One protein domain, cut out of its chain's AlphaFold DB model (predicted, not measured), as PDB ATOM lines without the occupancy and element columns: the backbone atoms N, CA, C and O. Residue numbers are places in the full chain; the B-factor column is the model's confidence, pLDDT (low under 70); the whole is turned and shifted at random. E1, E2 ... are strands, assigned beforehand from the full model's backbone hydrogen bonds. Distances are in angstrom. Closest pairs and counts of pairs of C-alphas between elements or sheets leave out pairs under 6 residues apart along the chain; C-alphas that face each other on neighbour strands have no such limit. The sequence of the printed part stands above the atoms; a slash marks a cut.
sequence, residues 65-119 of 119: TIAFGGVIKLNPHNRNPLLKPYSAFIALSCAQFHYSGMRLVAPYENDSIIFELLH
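This is residues 65 to 119 of the 119 residues of an uncharacterized protein of Helicobacter pylori Hp P-16 (UniProt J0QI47). With little regular structure, the domain is a small sheet of three short strands, two long loops leaving its opposite ends, residues 74 to 87 and 92 to 104, and a tail, residues 114 to 119, leading away. The 55 printed residues have no named helix; E1, E2 and E3 form a meander, each strand the antiparallel neighbour of the one before. The class is all strand, with 12 residues in named elements. The whole is only just compact, close to loose: radius of gyration of the C-alphas 11.9 A, spans 29 by 28 by 23 A.

E1, residues 71 to 73, and E2, residues 88 to 91, form an antiparallel hairpin at 147 degrees; N 72 and O 89, 2.7 A apart, are within hydrogen-bond range. E2 and E3, residues 105 to 109, form another at 137 degrees, with N 90 and O 106 at 2.8 A.

E1 begins at C-alpha 71 (178.879, 155.385, 177.235) and spans 6.5 A; E2 spans 10.2 A. E3 spans 12.7 A, ending at C-alpha 109 (183.579, 146.726, 178.668).

The C-alphas farthest apart, of Thr 65 and His 119, are 35.3 A apart. The printed part has no cut; both links are long. The pLDDT is under 70 at residues 65 to 66, 76 to 84, 94 to 101 and 117 to 119.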
ATOM      1  N   THR A  65     171.146 164.666 176.600       62.75
ATOM      2  CA  THR A  65     170.934 163.823 175.426       62.75
ATOM      3  C   THR A  65     172.208 163.021 175.207       62.75
ATOM      4  O   THR A  65     173.255 163.580 174.899       62.75
ATOM      5  N   ILE A  66     172.135 161.709 175.423       69.44
ATOM      6  CA  ILE A  66     173.269 160.816 175.179       69.44
ATOM      7  C   ILE A  66     173.501 160.792 173.656       69.44
ATOM      8  O   ILE A  66     172.552 160.686 172.884       69.44
ATOM      9  N   ALA A  67     174.726 160.983 173.186       78.19
ATOM     10  CA  ALA A  67     175.019 160.917 171.754       78.19
ATOM     11  C   ALA A  67     175.202 159.458 171.306       78.19
ATOM     12  O   ALA A  67     175.412 158.575 172.141       78.19
ATOM     13  N   PHE A  68     175.161 159.202 169.995       79.38
ATOM     14  CA  PHE A  68     175.653 157.937 169.444       79.38
ATOM     15  C   PHE A  68     177.112 157.714 169.874       79.38
ATOM     16  O   PHE A  68     177.904 158.655 169.883       79.38
ATOM     17  N   GLY A  69     177.446 156.491 170.283       79.62
ATOM     18  CA  GLY A  69     178.743 156.152 170.875       79.62
ATOM     19  C   GLY A  69     178.908 156.595 172.334       79.62
ATOM     20  O   GLY A  69     179.925 156.301 172.955       79.62
ATOM     21  N   GLY A  70     177.919 157.280 172.913       84.00
ATOM     22  CA  GLY A  70     177.947 157.680 174.314       84.00
ATOM     23  C   GLY A  70     177.909 156.469 175.244       84.00
ATOM     24  O   GLY A  70     177.063 155.587 175.085       84.00
ATOM     25  N   VAL A  71     178.803 156.452 176.232       83.31
ATOM     26  CA  VAL A  71     178.879 155.385 177.235       83.31
ATOM     27  C   VAL A  71     177.991 155.723 178.430       83.31
ATOM     28  O   VAL A  71     178.068 156.805 179.013       83.31
ATOM     29  N   ILE A  72     177.155 154.768 178.808       83.06
ATOM     30  CA  ILE A  72     176.218 154.819 179.922       83.06
ATOM     31  C   ILE A  72     176.713 153.821 180.965       83.06
ATOM     32  O   ILE A  72     176.733 152.622 180.707       83.06
ATOM     33  N   LYS A  73     177.100 154.305 182.147       85.00
ATOM     34  CA  LYS A  73     177.461 153.448 183.284       85.00
ATOM     35  C   LYS A  73     176.267 153.303 184.219       85.00
ATOM     36  O   LYS A  73     175.696 154.304 184.651       85.00
ATOM     37  N   LEU A  74     175.891 152.066 184.529       76.75
ATOM     38  CA  LEU A  74     174.856 151.773 185.512       76.75
ATOM     39  C   LEU A  74     175.404 151.959 186.927       76.75
ATOM     40  O   LEU A  74     176.560 151.653 187.220       76.75
ATOM     41  N   ASN A  75     174.548 152.445 187.823       75.38
ATOM     42  CA  ASN A  75     174.887 152.538 189.235       75.38
ATOM     43  C   ASN A  75     175.065 151.112 189.810       75.38
ATOM     44  O   ASN A  75     174.168 150.284 189.624       75.38
ATOM     45  N   PRO A  76     176.156 150.819 190.548       67.12
ATOM     46  CA  PRO A  76     176.378 149.526 191.200       67.12
ATOM     47  C   PRO A  76     175.226 149.043 192.088       67.12
ATOM     48  O   PRO A  76     175.097 147.837 192.298       67.12
ATOM     49  N   HIS A  77     174.407 149.969 192.595       67.19
ATOM     50  CA  HIS A  77     173.239 149.692 193.430       67.19
ATOM     51  C   HIS A  77     171.953 149.424 192.627       67.19
ATOM     52  O   HIS A  77     171.010 148.865 193.175       67.19
ATOM     53  N   ASN A  78     171.910 149.765 191.332       64.25
ATOM     54  CA  ASN A  78     170.767 149.539 190.437       64.25
ATOM     55  C   ASN A  78     171.071 148.405 189.443       64.25
ATOM     56  O   ASN A  78     171.105 148.589 188.225       64.25
ATOM     57  N   ARG A  79     171.376 147.222 189.985       60.72
ATOM     58  CA  ARG A  79     171.681 146.026 189.192       60.72
ATOM     59  C   ARG A  79     170.386 145.387 188.715       60.72
ATOM     60  O   ARG A  79     169.705 144.722 189.493       60.72
ATOM     61  N   ASN A  80     170.085 145.515 187.429       66.19
ATOM     62  CA  ASN A  80     169.066 144.681 186.808       66.19
ATOM     63  C   ASN A  80     169.593 143.229 186.734       66.19
ATOM     64  O   ASN A  80     170.653 143.008 186.143       66.19
ATOM     65  N   PRO A  81     168.899 142.234 187.317       69.81
ATOM     66  CA  PRO A  81     169.344 140.841 187.297       69.81
ATOM     67  C   PRO A  81     169.456 140.248 185.886       69.81
ATOM     68  O   PRO A  81     170.267 139.348 185.702       69.81
ATOM     69  N   LEU A  82     168.716 140.773 184.902       68.62
ATOM     70  CA  LEU A  82     168.785 140.354 183.495       68.62
ATOM     71  C   LEU A  82     169.998 140.922 182.749       68.62
ATOM     72  O   LEU A  82     170.351 140.424 181.688       68.62
ATOM     73  N   LEU A  83     170.622 141.973 183.285       69.62
ATOM     74  CA  LEU A  83     171.785 142.633 182.688       69.62
ATOM     75  C   LEU A  83     173.098 142.252 183.389       69.62
ATOM     76  O   LEU A  83     174.138 142.829 183.092       69.62
ATOM     77  N   LYS A  84     173.071 141.290 184.322       63.47
ATOM     78  CA  LYS A  84     174.279 140.707 184.928       63.47
ATOM     79  C   LYS A  84     174.955 139.848 183.853       63.47
ATOM     80  O   LYS A  84     174.452 138.756 183.610       63.47
ATOM     81  N   PRO A  85     175.995 140.341 183.156       73.44
ATOM     82  CA  PRO A  85     177.276 140.745 183.755       73.44
ATOM     83  C   PRO A  85     177.741 142.190 183.477       73.44
ATOM     84  O   PRO A  85     178.800 142.590 183.954       73.44
ATOM     85  N   TYR A  86     176.971 143.000 182.752       76.38
ATOM     86  CA  TYR A  86     177.447 144.271 182.201       76.38
ATOM     87  C   TYR A  86     177.071 145.478 183.068       76.38
ATOM     88  O   TYR A  86     175.917 145.680 183.450       76.38
ATOM     89  N   SER A  87     178.066 146.315 183.373       80.44
ATOM     90  CA  SER A  87     177.896 147.550 184.158       80.44
ATOM     91  C   SER A  87     177.908 148.820 183.306       80.44
ATOM     92  O   SER A  87     177.512 149.886 183.781       80.44
ATOM     93  N   ALA A  88     178.332 148.714 182.048       85.06
ATOM     94  CA  ALA A  88     178.378 149.814 181.107       85.06
ATOM     95  C   ALA A  88     177.830 149.394 179.742       85.06
ATOM     96  O   ALA A  88     177.876 148.227 179.351       85.06
ATOM     97  N   PHE A  89     177.279 150.376 179.037       85.56
ATOM     98  CA  PHE A  89     176.623 150.201 177.752       85.56
ATOM     99  C   PHE A  89     176.975 151.356 176.825       85.56
ATOM    100  O   PHE A  89     177.115 152.489 177.279       85.56
ATOM    101  N   ILE A  90     177.067 151.095 175.529       83.88
ATOM    102  CA  ILE A  90     177.281 152.119 174.507       83.88
ATOM    103  C   ILE A  90     175.988 152.372 173.735       83.88
ATOM    104  O   ILE A  90     175.267 151.439 173.378       83.88
ATOM    105  N   ALA A  91     175.674 153.639 173.474       85.62
ATOM    106  CA  ALA A  91     174.512 154.016 172.683       85.62
ATOM    107  C   ALA A  91     174.755 153.743 171.193       85.62
ATOM    108  O   ALA A  91     175.576 154.399 170.558       85.62
ATOM    109  N   LEU A  92     173.986 152.818 170.622       83.69
ATOM    110  CA  LEU A  92     174.035 152.477 169.194       83.69
ATOM    111  C   LEU A  92     173.005 153.246 168.361       83.69
ATOM    112  O   LEU A  92     172.882 153.038 167.159       83.69
ATOM    113  N   SER A  93     172.242 154.134 168.994       77.06
ATOM    114  CA  SER A  93     171.197 154.913 168.339       77.06
ATOM    115  C   SER A  93     171.438 156.408 168.479       77.06
ATOM    116  O   SER A  93     171.726 156.908 169.566       77.06
ATOM    117  N   CYS A  94     171.306 157.125 167.358       66.31
ATOM    118  CA  CYS A  94     171.429 158.583 167.307       66.31
ATOM    119  C   CYS A  94     170.214 159.303 167.915       66.31
ATOM    120  O   CYS A  94     170.327 160.455 168.322       66.31
ATOM    121  N   ALA A  95     169.059 158.637 167.978       65.38
ATOM    122  CA  ALA A  95     167.818 159.169 168.527       65.38
ATOM    123  C   ALA A  95     167.169 158.150 169.469       65.38
ATOM    124  O   ALA A  95     167.388 156.946 169.337       65.38
ATOM    125  N   GLN A  96     166.360 158.635 170.411       66.00
ATOM    126  CA  GLN A  96     165.491 157.761 171.194       66.00
ATOM    127  C   GLN A  96     164.500 157.077 170.249       66.00
ATOM    128  O   GLN A  96     163.852 157.729 169.428       66.00
ATOM    129  N   PHE A  97     164.406 155.757 170.348       53.72
ATOM    130  CA  PHE A  97     163.330 155.012 169.728       53.72
ATOM    131  C   PHE A  97     162.039 155.374 170.451       53.72
ATOM    132  O   PHE A  97     161.908 155.145 171.652       53.72
ATOM    133  N   HIS A  98     161.089 155.904 169.683       52.22
ATOM    134  CA  HIS A  98     159.760 156.301 170.141       52.22
ATOM    135  C   HIS A  98     159.744 157.454 171.162       52.22
ATOM    136  O   HIS A  98     160.750 157.845 171.750       52.22
ATOM    137  N   TYR A  99     158.547 157.990 171.408       56.56
ATOM    138  CA  TYR A  99     158.290 158.973 172.467       56.56
ATOM    139  C   TYR A  99     158.518 158.415 173.890       56.56
ATOM    140  O   TYR A  99     158.424 159.165 174.853       56.56
ATOM    141  N   SER A 100     158.827 157.118 174.036       63.59
ATOM    142  CA  SER A 100     159.095 156.448 175.316       63.59
ATOM    143  C   SER A 100     160.514 156.675 175.851       63.59
ATOM    144  O   SER A 100     160.847 156.202 176.935       63.59
ATOM    145  N   GLY A 101     161.381 157.352 175.096       67.00
ATOM    146  CA  GLY A 101     162.757 157.610 175.519       67.00
ATOM    147  C   GLY A 101     163.677 156.383 175.480       67.00
ATOM    148  O   GLY A 101     164.814 156.463 175.953       67.00
ATOM    149  N   MET A 102     163.222 155.265 174.903       77.75
ATOM    150  CA  MET A 102     164.010 154.037 174.768       77.75
ATOM    151  C   MET A 102     165.200 154.257 173.832       77.75
ATOM    152  O   MET A 102     165.132 155.032 172.884       77.75
ATOM    153  N   ARG A 103     166.319 153.573 174.071       76.00
ATOM    154  CA  ARG A 103     167.511 153.648 173.214       76.00
ATOM    155  C   ARG A 103     168.068 152.264 172.976       76.00
ATOM    156  O   ARG A 103     168.114 151.455 173.898       76.00
ATOM    157  N   LEU A 104     168.530 152.030 171.751       81.19
ATOM    158  CA  LEU A 104     169.324 150.848 171.456       81.19
ATOM    159  C   LEU A 104     170.715 151.050 172.041       81.19
ATOM    160  O   LEU A 104     171.390 152.041 171.736       81.19
ATOM    161  N   VAL A 105     171.110 150.102 172.879       84.19
ATOM    162  CA  VAL A 105     172.407 150.065 173.537       84.19
ATOM    163  C   VAL A 105     172.995 148.666 173.424       84.19
ATOM    164  O   VAL A 105     172.247 147.692 173.340       84.19
ATOM    165  N   ALA A 106     174.319 148.572 173.437       86.81
ATOM    166  CA  ALA A 106     175.033 147.303 173.529       86.81
ATOM    167  C   ALA A 106     175.928 147.282 174.770       86.81
ATOM    168  O   ALA A 106     176.400 148.347 175.185       86.81
ATOM    169  N   PRO A 107     176.160 146.104 175.368       86.69
ATOM    170  CA  PRO A 107     177.165 145.933 176.406       86.69
ATOM    171  C   PRO A 107     178.529 146.498 175.999       86.69
ATOM    172  O   PRO A 107     178.976 146.317 174.863       86.69
ATOM    173  N   TYR A 108     179.175 147.188 176.933       85.00
ATOM    174  CA  TYR A 108     180.468 147.828 176.723       85.00
ATOM    175  C   TYR A 108     181.389 147.571 177.912       85.00
ATOM    176  O   TYR A 108     181.043 147.885 179.052       85.00
ATOM    177  N   GLU A 109     182.570 147.025 177.652       84.56
ATOM    178  CA  GLU A 109     183.579 146.726 178.668       84.56
ATOM    179  C   GLU A 109     184.973 146.783 178.039       84.56
ATOM    180  O   GLU A 109     185.130 146.439 176.869       84.56
ATOM    181  N   ASN A 110     185.990 147.204 178.800       85.81
ATOM    182  CA  ASN A 110     187.386 147.261 178.333       85.81
ATOM    183  C   ASN A 110     187.538 147.974 176.975       85.81
ATOM    184  O   ASN A 110     188.151 147.465 176.038       85.81
ATOM    185  N   ASP A 111     186.884 149.128 176.865       82.56
ATOM    186  CA  ASP A 111     186.809 149.961 175.668       82.56
ATOM    187  C   ASP A 111     186.259 149.281 174.398       82.56
ATOM    188  O   ASP A 111     186.369 149.815 173.293       82.56
ATOM    189  N   SER A 112     185.599 148.133 174.556       81.50
ATOM    190  CA  SER A 112     185.127 147.277 173.470       81.50
ATOM    191  C   SER A 112     183.627 146.996 173.578       81.50
ATOM    192  O   SER A 112     183.058 146.906 174.667       81.50
ATOM    193  N   ILE A 113     182.968 146.857 172.424       84.38
ATOM    194  CA  ILE A 113     181.557 146.450 172.337       84.38
ATOM    195  C   ILE A 113     181.495 144.925 172.363       84.38
ATOM    196  O   ILE A 113     182.216 144.272 171.609       84.38
ATOM    197  N   ILE A 114     180.625 144.362 173.198       82.81
ATOM    198  CA  ILE A 114     180.492 142.910 173.338       82.81
ATOM    199  C   ILE A 114     179.276 142.428 172.547       82.81
ATOM    200  O   ILE A 114     178.166 142.935 172.716       82.81
ATOM    201  N   PHE A 115     179.497 141.427 171.697       78.44
ATOM    202  CA  PHE A 115     178.454 140.720 170.963       78.44
ATOM    203  C   PHE A 115     178.506 139.239 171.337       78.44
ATOM    204  O   PHE A 115     179.532 138.588 171.149       78.44
ATOM    205  N   GLU A 116     177.403 138.706 171.853       70.31
ATOM    206  CA  GLU A 116     177.240 137.268 172.058       70.31
ATOM    207  C   GLU A 116     176.543 136.664 170.837       70.31
ATOM    208  O   GLU A 116     175.492 137.144 170.403       70.31
ATOM    209  N   LEU A 117     177.142 135.622 170.262       64.38
ATOM    210  CA  LEU A 117     176.542 134.863 169.172       64.38
ATOM    211  C   LEU A 117     175.667 133.757 169.770       64.38
ATOM    212  O   LEU A 117     176.175 132.863 170.443       64.38
ATOM    213  N   LEU A 118     174.360 133.823 169.525       62.34
ATOM    214  CA  LEU A 118     173.414 132.774 169.908       62.34
ATOM    215  C   LEU A 118     173.322 131.742 168.772       62.34
ATOM    216  O   LEU A 118     173.140 132.130 167.617       62.34
ATOM    217  N   HIS A 119     173.454 130.454 169.100       56.69
ATOM    218  CA  HIS A 119     173.256 129.314 168.195       56.69
ATOM    219  C   HIS A 119     172.035 128.501 168.638       56.69
ATOM    220  O   HIS A 119     171.787 128.439 169.862       56.69
TER     221      HIS A 119